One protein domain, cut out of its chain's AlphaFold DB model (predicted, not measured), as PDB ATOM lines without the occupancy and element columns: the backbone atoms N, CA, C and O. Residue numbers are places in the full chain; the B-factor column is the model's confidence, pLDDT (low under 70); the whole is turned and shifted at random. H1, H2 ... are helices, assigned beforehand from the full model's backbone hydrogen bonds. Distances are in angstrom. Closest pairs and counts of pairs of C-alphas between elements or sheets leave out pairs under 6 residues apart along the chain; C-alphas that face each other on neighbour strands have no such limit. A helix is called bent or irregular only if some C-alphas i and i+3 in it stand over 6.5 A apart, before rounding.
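What this domain is: This is residues 97 to 186 and 193 to 198 of the 198 residues of an uncharacterized protein of Caenorhabditis elegans (UniProt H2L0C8). The model is a helical hairpin, the arm H1b with H2, that sticks out as a long arm from a loose head made of H1a, H3 and H4. The bent helix H1 passes from the head into the hairpin, H2 folds back beside H1b, H3 packs on H1a, and H4 is near H1a and H3 without a clear contact. The printed part has 96 residues with four named helices, in the order H1, H2, H3, H4, and no named strand; the class is all helix. The whole is loose, with a radius of gyration of the C-alphas of 17.2 A, and spans 52 by 26 by 23 A, the hairpin making much of the length.

How they stand to each other: H1, residues 98 to 130, was assigned as one helix by its hydrogen bonds, but it is bent: C-alphas 112 and 115 are 7.7 A apart. Its arms H1a, residues 98 to 112, and H1b, residues 115 to 130, stand at a steep tilt of 69 degrees, only just short of about perpendicular. H1a is itself irregular, with C-alphas 104 and 107 7.0 A apart. H2, residues 135 to 153, forms a helical hairpin with H1b: they touch, their closest C-alphas being those of Gly 120 and Leu 146, 5.0 A apart, at a shallow tilt of 30 degrees, opposite ways. H3, residues 156 to 167, and H2 meet only through their link. H3 touches H1a with residues 161 to 166 alone, the closest C-alphas being those of Ala 112 and Val 162, 5.4 A apart, at a steep tilt of 54 degrees, opposite ways. H4, residues 172 to 182, is close to H1a but not clearly touching, about perpendicular at 89 degrees; the closest C-alphas, of Leu 101 and Glu 174, are 7.6 A apart. H4 is also close to H3 but not clearly touching, with the C-alphas of Ser 167 and Trp 175 closest at 6.4 A. H4 is apart from H1b and from H2. Every O i to N i+4 pair is within hydrogen-bond range in H1b, H3 and H4, against 9 of 11 in H1a and 14 of 15 in H2.

Where its parts are: H1a begins at C-alpha 98 (217.597, 125.952, 246.551) and measures 19.9 A from first to last C-alpha. H1b measures 22.4 A and ends at C-alpha 130 (239.404, 147.477, 275.491). H2 is 28.1 A long, H3 16.2 A. H4 is 15.1 A long and ends at C-alpha 182 (223.288, 117.478, 252.740).

The domain as a whole: The C-alphas farthest apart, of Lys 132 and Lys 198, are 52.9 A apart. The links H1 to H2, H2 to H3 and H3 to H4 are tight. Residues 187 to 192 are not printed; C-alphas 186 and 193 are 13.1 A apart across this cut. Lys 198 is the chain's last residue. The mean pLDDT of the printed part is 91.4, and no printed residue is under 70.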
ATOM      1  N   ASP A  97     213.658 124.369 244.701       94.90
ATOM      2  CA  ASP A  97     214.383 125.631 244.507       94.90
ATOM      3  C   ASP A  97     215.285 125.916 245.719       94.90
ATOM      4  O   ASP A  97     214.814 126.191 246.829       94.90
ATOM      5  N   LEU A  98     216.597 125.792 245.508       90.00
ATOM      6  CA  LEU A  98     217.597 125.952 246.551       90.00
ATOM      7  C   LEU A  98     217.674 127.406 247.018       90.00
ATOM      8  O   LEU A  98     217.811 127.642 248.216       90.00
ATOM      9  N   MET A  99     217.589 128.375 246.103       86.02
ATOM     10  CA  MET A  99     217.725 129.792 246.448       86.02
ATOM     11  C   MET A  99     216.521 130.263 247.256       86.02
ATOM     12  O   MET A  99     216.700 130.817 248.340       86.02
ATOM     13  N   ALA A 100     215.308 129.926 246.811       93.82
ATOM     14  CA  ALA A 100     214.091 130.223 247.558       93.82
ATOM     15  C   ALA A 100     214.100 129.558 248.944       93.82
ATOM     16  O   ALA A 100     213.700 130.167 249.940       93.82
ATOM     17  N   LEU A 101     214.599 128.318 249.043       93.00
ATOM     18  CA  LEU A 101     214.736 127.638 250.329       93.00
ATOM     19  C   LEU A 101     215.766 128.321 251.243       93.00
ATOM     20  O   LEU A 101     215.499 128.484 252.434       93.00
ATOM     21  N   LEU A 102     216.926 128.726 250.719       86.91
ATOM     22  CA  LEU A 102     217.953 129.435 251.487       86.91
ATOM     23  C   LEU A 102     217.425 130.768 252.030       86.91
ATOM     24  O   LEU A 102     217.596 131.042 253.221       86.91
ATOM     25  N   ASP A 103     216.723 131.542 251.203       86.41
ATOM     26  CA  ASP A 103     216.118 132.813 251.606       86.41
ATOM     27  C   ASP A 103     215.054 132.601 252.692       86.41
ATOM     28  O   ASP A 103     215.089 133.244 253.748       86.41
ATOM     29  N   LYS A 104     214.174 131.608 252.504       92.28
ATOM     30  CA  LYS A 104     213.161 131.201 253.491       92.28
ATOM     31  C   LYS A 104     213.784 130.789 254.831       92.28
ATOM     32  O   LYS A 104     213.226 131.073 255.892       92.28
ATOM     33  N   MET A 105     214.920 130.091 254.808       90.28
ATOM     34  CA  MET A 105     215.576 129.556 256.008       90.28
ATOM     35  C   MET A 105     216.509 130.545 256.706       90.28
ATOM     36  O   MET A 105     216.825 130.333 257.879       90.28
ATOM     37  N   MET A 106     216.913 131.633 256.048       81.47
ATOM     38  CA  MET A 106     217.890 132.586 256.580       81.47
ATOM     39  C   MET A 106     217.471 133.167 257.939       81.47
ATOM     40  O   MET A 106     218.228 133.112 258.910       81.47
ATOM     41  N   THR A 107     216.245 133.685 258.042       88.44
ATOM     42  CA  THR A 107     215.723 134.254 259.296       88.44
ATOM     43  C   THR A 107     215.557 133.192 260.394       88.44
ATOM     44  O   THR A 107     216.082 133.397 261.494       88.44
ATOM     45  N   PRO A 108     214.912 132.030 260.143       91.39
ATOM     46  CA  PRO A 108     214.903 130.914 261.091       91.39
ATOM     47  C   PRO A 108     216.294 130.502 261.590       91.39
ATOM     48  O   PRO A 108     216.466 130.265 262.788       91.39
ATOM     49  N   PHE A 109     217.289 130.456 260.703       87.51
ATOM     50  CA  PHE A 109     218.662 130.104 261.052       87.51
ATOM     51  C   PHE A 109     219.298 131.150 261.966       87.51
ATOM     52  O   PHE A 109     219.800 130.798 263.034       87.51
ATOM     53  N   LYS A 110     219.214 132.439 261.606       84.07
ATOM     54  CA  LYS A 110     219.696 133.546 262.450       84.07
ATOM     55  C   LYS A 110     219.069 133.494 263.845       84.07
ATOM     56  O   LYS A 110     219.782 133.605 264.839       84.07
ATOM     57  N   ASN A 111     217.763 133.239 263.933       89.20
ATOM     58  CA  ASN A 111     217.055 133.126 265.210       89.20
ATOM     59  C   ASN A 111     217.541 131.937 266.049       89.20
ATOM     60  O   ASN A 111     217.788 132.091 267.245       89.20
ATOM     61  N   ALA A 112     217.728 130.768 265.434       85.91
ATOM     62  CA  ALA A 112     218.260 129.593 266.123       85.91
ATOM     63  C   ALA A 112     219.714 129.802 266.595       85.91
ATOM     64  O   ALA A 112     220.101 129.305 267.655       85.91
ATOM     65  N   CYS A 113     220.494 130.583 265.843       88.68
ATOM     66  CA  CYS A 113     221.885 130.916 266.138       88.68
ATOM     67  C   CYS A 113     222.073 132.155 267.028       88.68
ATOM     68  O   CYS A 113     223.202 132.431 267.443       88.68
ATOM     69  N   LYS A 114     220.991 132.869 267.373       88.81
ATOM     70  CA  LYS A 114     221.021 134.124 268.142       88.81
ATOM     71  C   LYS A 114     221.922 134.069 269.384       88.81
ATOM     72  O   LYS A 114     222.720 134.987 269.530       88.81
ATOM     73  N   PRO A 115     221.906 133.019 270.235       88.37
ATOM     74  CA  PRO A 115     222.781 132.972 271.409       88.37
ATOM     75  C   PRO A 115     224.277 133.051 271.068       88.37
ATOM     76  O   PRO A 115     225.027 133.758 271.738       88.37
ATOM     77  N   VAL A 116     224.708 132.357 270.007       90.08
ATOM     78  CA  VAL A 116     226.109 132.349 269.557       90.08
ATOM     79  C   VAL A 116     226.471 133.684 268.918       90.08
ATOM     80  O   VAL A 116     227.532 134.229 269.216       90.08
ATOM     81  N   ILE A 117     225.575 134.233 268.090       89.51
ATOM     82  CA  ILE A 117     225.758 135.541 267.448       89.51
ATOM     83  C   ILE A 117     225.899 136.627 268.518       89.51
ATOM     84  O   ILE A 117     226.892 137.344 268.530       89.51
ATOM     85  N   THR A 118     224.967 136.708 269.471       89.26
ATOM     86  CA  THR A 118     225.007 137.697 270.556       89.26
ATOM     87  C   THR A 118     226.288 137.583 271.383       89.26
ATOM     88  O   THR A 118     226.914 138.602 271.670       89.26
ATOM     89  N   LYS A 119     226.732 136.361 271.718       89.07
ATOM     90  CA  LYS A 119     228.000 136.157 272.435       89.07
ATOM     91  C   LYS A 119     229.205 136.626 271.612       89.07
ATOM     92  O   LYS A 119     230.069 137.315 272.155       89.07
ATOM     93  N   GLY A 120     229.252 136.279 270.326       91.07
ATOM     94  CA  GLY A 120     230.321 136.680 269.410       91.07
ATOM     95  C   GLY A 120     230.407 138.197 269.241       91.07
ATOM     96  O   GLY A 120     231.486 138.767 269.394       91.07
ATOM     97  N   LEU A 121     229.266 138.859 269.023       92.18
ATOM     98  CA  LEU A 121     229.164 140.318 268.913       92.18
ATOM     99  C   LEU A 121     229.613 141.020 270.195       92.18
ATOM    100  O   LEU A 121     230.438 141.932 270.145       92.18
ATOM    101  N   ALA A 122     229.131 140.566 271.354       94.05
ATOM    102  CA  ALA A 122     229.539 141.124 272.640       94.05
ATOM    103  C   ALA A 122     231.055 140.985 272.863       94.05
ATOM    104  O   ALA A 122     231.704 141.930 273.315       94.05
ATOM    105  N   SER A 123     231.631 139.831 272.506       92.91
ATOM    106  CA  SER A 123     233.072 139.572 272.601       92.91
ATOM    107  C   SER A 123     233.894 140.488 271.695       92.91
ATOM    108  O   SER A 123     234.847 141.127 272.150       92.91
ATOM    109  N   LEU A 124     233.480 140.610 270.433       94.11
ATOM    110  CA  LEU A 124     234.114 141.473 269.445       94.11
ATOM    111  C   LEU A 124     234.058 142.941 269.870       94.11
ATOM    112  O   LEU A 124     235.097 143.596 269.909       94.11
ATOM    113  N   ASN A 125     232.883 143.441 270.256       95.40
ATOM    114  CA  ASN A 125     232.694 144.832 270.668       95.40
ATOM    115  C   ASN A 125     233.474 145.157 271.949       95.40
ATOM    116  O   ASN A 125     234.149 146.187 272.019       95.40
ATOM    117  N   THR A 126     233.478 144.246 272.927       96.68
ATOM    118  CA  THR A 126     234.287 144.388 274.150       96.68
ATOM    119  C   THR A 126     235.779 144.433 273.822       96.68
ATOM    120  O   THR A 126     236.499 145.292 274.333       96.68
ATOM    121  N   CYS A 127     236.260 143.559 272.931       96.25
ATOM    122  CA  CYS A 127     237.652 143.589 272.499       96.25
ATOM    123  C   CYS A 127     237.991 144.876 271.739       96.25
ATOM    124  O   CYS A 127     239.008 145.501 272.028       96.25
ATOM    125  N   LYS A 128     237.133 145.327 270.813       95.52
ATOM    126  CA  LYS A 128     237.330 146.585 270.078       95.52
ATOM    127  C   LYS A 128     237.442 147.779 271.031       95.52
ATOM    128  O   LYS A 128     238.287 148.643 270.806       95.52
ATOM    129  N   LYS A 129     236.655 147.797 272.111       96.44
ATOM    130  CA  LYS A 129     236.699 148.845 273.139       96.44
ATOM    131  C   LYS A 129     237.977 148.798 273.986       96.44
ATOM    132  O   LYS A 129     238.594 149.832 274.203       96.44
ATOM    133  N   ASN A 130     238.384 147.611 274.441       95.88
ATOM    134  CA  ASN A 130     239.404 147.477 275.491       95.88
ATOM    135  C   ASN A 130     240.817 147.164 274.971       95.88
ATOM    136  O   ASN A 130     241.797 147.364 275.686       95.88
ATOM    137  N   ASN A 131     240.948 146.647 273.748       92.98
ATOM    138  CA  ASN A 131     242.242 146.285 273.180       92.98
ATOM    139  C   ASN A 131     242.985 147.534 272.670       92.98
ATOM    140  O   ASN A 131     242.467 148.278 271.828       92.98
ATOM    141  N   LYS A 132     244.203 147.737 273.186       94.02
ATOM    142  CA  LYS A 132     245.075 148.887 272.900       94.02
ATOM    143  C   LYS A 132     245.893 148.755 271.610       94.02
ATOM    144  O   LYS A 132     246.488 149.739 271.187       94.02
ATOM    145  N   ALA A 133     245.939 147.575 270.987       92.72
ATOM    146  CA  ALA A 133     246.548 147.420 269.669       92.72
ATOM    147  C   ALA A 133     245.800 148.267 268.627       92.72
ATOM    148  O   ALA A 133     244.647 148.649 268.833       92.72
ATOM    149  N   THR A 134     246.428 148.522 267.482       91.40
ATOM    150  CA  THR A 134     245.838 149.266 266.359       91.40
ATOM    151  C   THR A 134     245.917 148.458 265.061       91.40
ATOM    152  O   THR A 134     246.565 147.409 265.005       91.40
ATOM    153  N   GLY A 135     245.196 148.910 264.029       91.36
ATOM    154  CA  GLY A 135     245.205 148.303 262.695       91.36
ATOM    155  C   GLY A 135     244.917 146.795 262.694       91.36
ATOM    156  O   GLY A 135     244.113 146.288 263.483       91.36
ATOM    157  N   THR A 136     245.616 146.072 261.820       90.25
ATOM    158  CA  THR A 136     245.471 144.620 261.631       90.25
ATOM    159  C   THR A 136     245.736 143.824 262.907       90.25
ATOM    160  O   THR A 136     245.068 142.824 263.145       90.25
ATOM    161  N   ALA A 137     246.645 144.278 263.779       90.64
ATOM    162  CA  ALA A 137     246.922 143.609 265.050       90.64
ATOM    163  C   ALA A 137     245.682 143.582 265.962       90.64
ATOM    164  O   ALA A 137     245.342 142.542 266.531       90.64
ATOM    165  N   LYS A 138     244.964 144.711 266.052       93.47
ATOM    166  CA  LYS A 138     243.710 144.807 266.811       93.47
ATOM    167  C   LYS A 138     242.621 143.931 266.207       93.47
ATOM    168  O   LYS A 138     241.941 143.212 266.939       93.47
ATOM    169  N   GLN A 139     242.463 143.992 264.884       93.58
ATOM    170  CA  GLN A 139     241.501 143.167 264.155       93.58
ATOM    171  C   GLN A 139     241.730 141.684 264.447       93.58
ATOM    172  O   GLN A 139     240.827 141.007 264.936       93.58
ATOM    173  N   ASN A 140     242.957 141.219 264.226       92.06
ATOM    174  CA  ASN A 140     243.386 139.846 264.451       92.06
ATOM    175  C   ASN A 140     243.088 139.390 265.884       92.06
ATOM    176  O   ASN A 140     242.427 138.370 266.083       92.06
ATOM    177  N   ALA A 141     243.495 140.168 266.889       92.26
ATOM    178  CA  ALA A 141     243.256 139.824 268.288       92.26
ATOM    179  C   ALA A 141     241.757 139.706 268.625       92.26
ATOM    180  O   ALA A 141     241.343 138.786 269.335       92.26
ATOM    181  N   CYS A 142     240.926 140.612 268.104       94.83
ATOM    182  CA  CYS A 142     239.498 140.617 268.408       94.83
ATOM    183  C   CYS A 142     238.703 139.551 267.657       94.83
ATOM    184  O   CYS A 142     237.812 138.944 268.250       94.83
ATOM    185  N   ILE A 143     239.054 139.264 266.404       94.21
ATOM    186  CA  ILE A 143     238.499 138.125 265.669       94.21
ATOM    187  C   ILE A 143     238.884 136.810 266.350       94.21
ATOM    188  O   ILE A 143     238.023 135.961 266.574       94.21
ATOM    189  N   ASN A 144     240.145 136.665 266.770       92.26
ATOM    190  CA  ASN A 144     240.594 135.480 267.495       92.26
ATOM    191  C   ASN A 144     239.778 135.247 268.771       92.26
ATOM    192  O   ASN A 144     239.401 134.113 269.080       92.26
ATOM    193  N   LYS A 145     239.477 136.327 269.505       91.83
ATOM    194  CA  LYS A 145     238.643 136.262 270.705       91.83
ATOM    195  C   LYS A 145     237.190 135.890 270.385       91.83
ATOM    196  O   LYS A 145     236.646 135.016 271.060       91.83
ATOM    197  N   LEU A 146     236.594 136.494 269.350       91.69
ATOM    198  CA  LEU A 146     235.260 136.124 268.861       91.69
ATOM    199  C   LEU A 146     235.204 134.625 268.548       91.69
ATOM    200  O   LEU A 146     234.303 133.938 269.023       91.69
ATOM    201  N   TYR A 147     236.183 134.105 267.803       91.94
ATOM    202  CA  TYR A 147     236.235 132.688 267.450       91.94
ATOM    203  C   TYR A 147     236.323 131.779 268.670       91.94
ATOM    204  O   TYR A 147     235.554 130.822 268.746       91.94
ATOM    205  N   GLY A 148     237.178 132.097 269.644       89.36
ATOM    206  CA  GLY A 148     237.271 131.320 270.884       89.36
ATOM    207  C   GLY A 148     235.930 131.223 271.620       89.36
ATOM    208  O   GLY A 148     235.494 130.125 271.972       89.36
ATOM    209  N   ASP A 149     235.233 132.352 271.778       89.35
ATOM    210  CA  ASP A 149     233.949 132.397 272.485       89.35
ATOM    211  C   ASP A 149     232.829 131.679 271.701       89.35
ATOM    212  O   ASP A 149     232.045 130.929 272.287       89.35
ATOM    213  N   CYS A 150     232.762 131.845 270.374       89.05
ATOM    214  CA  CYS A 150     231.772 131.155 269.542       89.05
ATOM    215  C   CYS A 150     232.022 129.640 269.478       89.05
ATOM    216  O   CYS A 150     231.079 128.853 269.584       89.05
ATOM    217  N   MET A 151     233.278 129.203 269.347       90.11
ATOM    218  CA  MET A 151     233.639 127.782 269.310       90.11
ATOM    219  C   MET A 151     233.212 127.025 270.566       90.11
ATOM    220  O   MET A 151     232.818 125.862 270.467       90.11
ATOM    221  N   ALA A 152     233.295 127.657 271.738       88.21
ATOM    222  CA  ALA A 152     232.881 127.040 272.993       88.21
ATOM    223  C   ALA A 152     231.378 126.700 273.001       88.21
ATOM    224  O   ALA A 152     230.968 125.706 273.595       88.21
ATOM    225  N   MET A 153     230.558 127.486 272.296       89.00
ATOM    226  CA  MET A 153     229.105 127.301 272.248       89.00
ATOM    227  C   MET A 153     228.641 126.334 271.152       89.00
ATOM    228  O   MET A 153     227.618 125.666 271.309       89.00
ATOM    229  N   VAL A 154     229.361 126.256 270.029       90.62
ATOM    230  CA  VAL A 154     228.965 125.416 268.888       90.62
ATOM    231  C   VAL A 154     229.338 123.955 269.162       90.62
ATOM    232  O   VAL A 154     230.412 123.474 268.815       90.62
ATOM    233  N   THR A 155     228.448 123.222 269.818       90.51
ATOM    234  CA  THR A 155     228.595 121.782 270.086       90.51
ATOM    235  C   THR A 155     227.747 120.945 269.127       90.51
ATOM    236  O   THR A 155     226.862 121.459 268.442       90.51
ATOM    237  N   LYS A 156     227.943 119.620 269.123       88.75
ATOM    238  CA  LYS A 156     227.064 118.691 268.393       88.75
ATOM    239  C   LYS A 156     225.593 118.834 268.816       88.75
ATOM    240  O   LYS A 156     224.696 118.783 267.978       88.75
ATOM    241  N   GLN A 157     225.344 119.059 270.109       91.21
ATOM    242  CA  GLN A 157     224.002 119.319 270.644       91.21
ATOM    243  C   GLN A 157     223.423 120.632 270.110       91.21
ATOM    244  O   GLN A 157     222.257 120.674 269.721       91.21
ATOM    245  N   PHE A 158     224.237 121.688 270.038       90.23
ATOM    246  CA  PHE A 158     223.817 122.963 269.464       90.23
ATOM    247  C   PHE A 158     223.454 122.826 267.979       90.23
ATOM    248  O   PHE A 158     222.381 123.268 267.573       90.23
ATOM    249  N   VAL A 159     224.283 122.144 267.181       90.58
ATOM    250  CA  VAL A 159     223.991 121.883 265.760       90.58
ATOM    251  C   VAL A 159     222.703 121.063 265.602       90.58
ATOM    252  O   VAL A 159     221.850 121.429 264.796       90.58
ATOM    253  N   ASN A 160     222.497 120.025 266.426       89.81
ATOM    254  CA  ASN A 160     221.232 119.279 266.477       89.81
ATOM    255  C   ASN A 160     220.033 120.189 266.778       89.81
ATOM    256  O   ASN A 160     219.014 120.098 266.099       89.81
ATOM    257  N   LYS A 161     220.146 121.080 267.771       90.49
ATOM    258  CA  LYS A 161     219.086 122.030 268.137       90.49
ATOM    259  C   LYS A 161     218.728 122.953 266.970       90.49
ATOM    260  O   LYS A 161     217.546 123.101 266.665       90.49
ATOM    261  N   VAL A 162     219.728 123.550 266.316       90.26
ATOM    262  CA  VAL A 162     219.525 124.437 265.158       90.26
ATOM    263  C   VAL A 162     218.876 123.670 264.008       90.26
ATOM    264  O   VAL A 162     217.848 124.096 263.489       90.26
ATOM    265  N   CYS A 163     219.417 122.505 263.658       90.82
ATOM    266  CA  CYS A 163     218.896 121.666 262.586       90.82
ATOM    267  C   CYS A 163     217.441 121.226 262.834       90.82
ATOM    268  O   CYS A 163     216.605 121.340 261.942       90.82
ATOM    269  N   THR A 164     217.094 120.805 264.055       93.66
ATOM    270  CA  THR A 164     215.711 120.464 264.436       93.66
ATOM    271  C   THR A 164     214.773 121.672 264.367       93.66
ATOM    272  O   THR A 164     213.606 121.533 264.006       93.66
ATOM    273  N   ALA A 165     215.247 122.874 264.712       93.40
ATOM    274  CA  ALA A 165     214.444 124.088 264.587       93.40
ATOM    275  C   ALA A 165     214.178 124.447 263.116       93.40
ATOM    276  O   ALA A 165     213.055 124.815 262.774       93.40
ATOM    277  N   LEU A 166     215.189 124.303 262.253       91.33
ATOM    278  CA  LEU A 166     215.064 124.531 260.815       91.33
ATOM    279  C   LEU A 166     214.172 123.502 260.137       91.33
ATOM    280  O   LEU A 166     213.321 123.882 259.335       91.33
ATOM    281  N   SER A 167     214.319 122.218 260.486       93.75
ATOM    282  CA  SER A 167     213.503 121.163 259.892       93.75
ATOM    283  C   SER A 167     212.031 121.502 260.076       93.75
ATOM    284  O   SER A 167     211.316 121.538 259.089       93.75
ATOM    285  N   LYS A 168     211.580 121.932 261.261       94.96
ATOM    286  CA  LYS A 168     210.189 122.362 261.526       94.96
ATOM    287  C   LYS A 168     209.669 123.513 260.645       94.96
ATOM    288  O   LYS A 168     208.461 123.713 260.599       94.96
ATOM    289  N   LYS A 169     210.534 124.268 259.959       95.32
ATOM    290  CA  LYS A 169     210.158 125.379 259.060       95.32
ATOM    291  C   LYS A 169     210.109 124.995 257.579       95.32
ATOM    292  O   LYS A 169     209.664 125.793 256.758       95.32
ATOM    293  N   MET A 170     210.548 123.787 257.241       94.79
ATOM    294  CA  MET A 170     210.516 123.263 255.875       94.79
ATOM    295  C   MET A 170     209.193 122.539 255.570       94.79
ATOM    296  O   MET A 170     208.458 122.169 256.481       94.79
ATOM    297  N   THR A 171     208.889 122.263 254.308       95.97
ATOM    298  CA  THR A 171     207.894 121.246 253.920       95.97
ATOM    299  C   THR A 171     208.505 119.839 254.005       95.97
ATOM    300  O   THR A 171     209.701 119.694 254.275       95.97
ATOM    301  N   ALA A 172     207.706 118.786 253.796       95.82
ATOM    302  CA  ALA A 172     208.233 117.423 253.670       95.82
ATOM    303  C   ALA A 172     209.164 117.292 252.449       95.82
ATOM    304  O   ALA A 172     210.268 116.762 252.571       95.82
ATOM    305  N   LYS A 173     208.768 117.870 251.302       96.03
ATOM    306  CA  LYS A 173     209.576 117.920 250.072       96.03
ATOM    307  C   LYS A 173     210.934 118.581 250.319       96.03
ATOM    308  O   LYS A 173     211.963 117.953 250.102       96.03
ATOM    309  N   GLU A 174     210.939 119.807 250.840       95.72
ATOM    310  CA  GLU A 174     212.168 120.559 251.135       95.72
ATOM    311  C   GLU A 174     213.087 119.802 252.109       95.72
ATOM    312  O   GLU A 174     214.296 119.725 251.898       95.72
ATOM    313  N   TRP A 175     212.520 119.200 253.161       94.94
ATOM    314  CA  TRP A 175     213.292 118.440 254.143       94.94
ATOM    315  C   TRP A 175     213.920 117.175 253.548       94.94
ATOM    316  O   TRP A 175     215.093 116.890 253.801       94.94
ATOM    317  N   ASN A 176     213.180 116.444 252.715       94.95
ATOM    318  CA  ASN A 176     213.702 115.266 252.028       94.95
ATOM    319  C   ASN A 176     214.805 115.639 251.025       94.95
ATOM    320  O   ASN A 176     215.834 114.964 250.995       94.95
ATOM    321  N   CYS A 177     214.665 116.761 250.304       95.03
ATOM    322  CA  CYS A 177     215.738 117.309 249.467       95.03
ATOM    323  C   CYS A 177     216.992 117.626 250.291       95.03
ATOM    324  O   CYS A 177     218.095 117.199 249.942       95.03
ATOM    325  N   CYS A 178     216.832 118.305 251.433       91.28
ATOM    326  CA  CYS A 178     217.934 118.558 252.360       91.28
ATOM    327  C   CYS A 178     218.618 117.256 252.791       91.28
ATOM    328  O   CYS A 178     219.840 117.175 252.740       91.28
ATOM    329  N   LYS A 179     217.869 116.213 253.168       91.82
ATOM    330  CA  LYS A 179     218.458 114.922 253.562       91.82
ATOM    331  C   LYS A 179     219.246 114.265 252.426       91.82
ATOM    332  O   LYS A 179     220.346 113.771 252.667       91.82
ATOM    333  N   GLN A 180     218.711 114.291 251.206       93.42
ATOM    334  CA  GLN A 180     219.341 113.694 250.027       93.42
ATOM    335  C   GLN A 180     220.673 114.362 249.664       93.42
ATOM    336  O   GLN A 180     221.628 113.669 249.310       93.42
ATOM    337  N   TYR A 181     220.754 115.691 249.758       91.41
ATOM    338  CA  TYR A 181     221.922 116.437 249.284       91.41
ATOM    339  C   TYR A 181     222.876 116.886 250.394       91.41
ATOM    340  O   TYR A 181     224.076 116.991 250.144       91.41
ATOM    341  N   ALA A 182     222.416 117.068 251.637       86.35
ATOM    342  CA  ALA A 182     223.288 117.478 252.740       86.35
ATOM    343  C   ALA A 182     224.391 116.451 253.029       86.35
ATOM    344  O   ALA A 182     225.510 116.850 253.338       86.35
ATOM    345  N   VAL A 183     224.130 115.148 252.843       87.88
ATOM    346  CA  VAL A 183     225.142 114.076 252.987       87.88
ATOM    347  C   VAL A 183     226.357 114.248 252.070       87.88
ATOM    348  O   VAL A 183     227.399 113.646 252.317       87.88
ATOM    349  N   LYS A 184     226.237 115.045 251.001       88.75
ATOM    350  CA  LYS A 184     227.327 115.321 250.061       88.75
ATOM    351  C   LYS A 184     228.270 116.422 250.541       88.75
ATOM    352  O   LYS A 184     229.360 116.551 249.996       88.75
ATOM    353  N   VAL A 185     227.854 117.205 251.537       87.79
ATOM    354  CA  VAL A 185     228.632 118.340 252.052       87.79
ATOM    355  C   VAL A 185     228.923 118.261 253.548       87.79
ATOM    356  O   VAL A 185     229.886 118.870 254.018       87.79
ATOM    357  N   VAL A 186     228.105 117.508 254.289       88.42
ATOM    358  CA  VAL A 186     228.205 117.302 255.732       88.42
ATOM    359  C   VAL A 186     227.834 115.857 256.083       88.42
ATOM    360  O   VAL A 186     226.853 115.307 255.583       88.42
ATOM    361  N   CYS A 193     218.580 115.251 264.274       90.81
ATOM    362  CA  CYS A 193     217.665 115.955 263.383       90.81
ATOM    363  C   CYS A 193     217.504 115.251 262.029       90.81
ATOM    364  O   CYS A 193     216.406 115.272 261.488       90.81
ATOM    365  N   TYR A 194     218.540 114.582 261.504       90.11
ATOM    366  CA  TYR A 194     218.498 113.889 260.212       90.11
ATOM    367  C   TYR A 194     217.450 112.766 260.180       90.11
ATOM    368  O   TYR A 194     216.893 112.453 259.126       90.11
ATOM    369  N   ASN A 195     217.124 112.193 261.338       92.60
ATOM    370  CA  ASN A 195     216.159 111.102 261.466       92.60
ATOM    371  C   ASN A 195     214.704 111.580 261.571       92.60
ATOM    372  O   ASN A 195     213.804 110.752 261.640       92.60
ATOM    373  N   ILE A 196     214.450 112.894 261.552       92.08
ATOM    374  CA  ILE A 196     213.086 113.434 261.546       92.08
ATOM    375  C   ILE A 196     212.374 113.000 260.256       92.08
ATOM    376  O   ILE A 196     212.877 113.235 259.152       92.08
ATOM    377  N   VAL A 197     211.201 112.388 260.422       91.47
ATOM    378  CA  VAL A 197     210.246 112.051 259.358       91.47
ATOM    379  C   VAL A 197     209.178 113.144 259.309       91.47
ATOM    380  O   VAL A 197     208.796 113.677 260.353       91.47
ATOM    381  N   LYS A 198     208.750 113.511 258.102       88.80
ATOM    382  CA  LYS A 198     207.774 114.564 257.836       88.80
ATOM    383  C   LYS A 198     206.686 114.096 256.901       88.80
ATOM    384  O   LYS A 198     207.033 113.300 256.003       88.80
TER     385      LYS A 198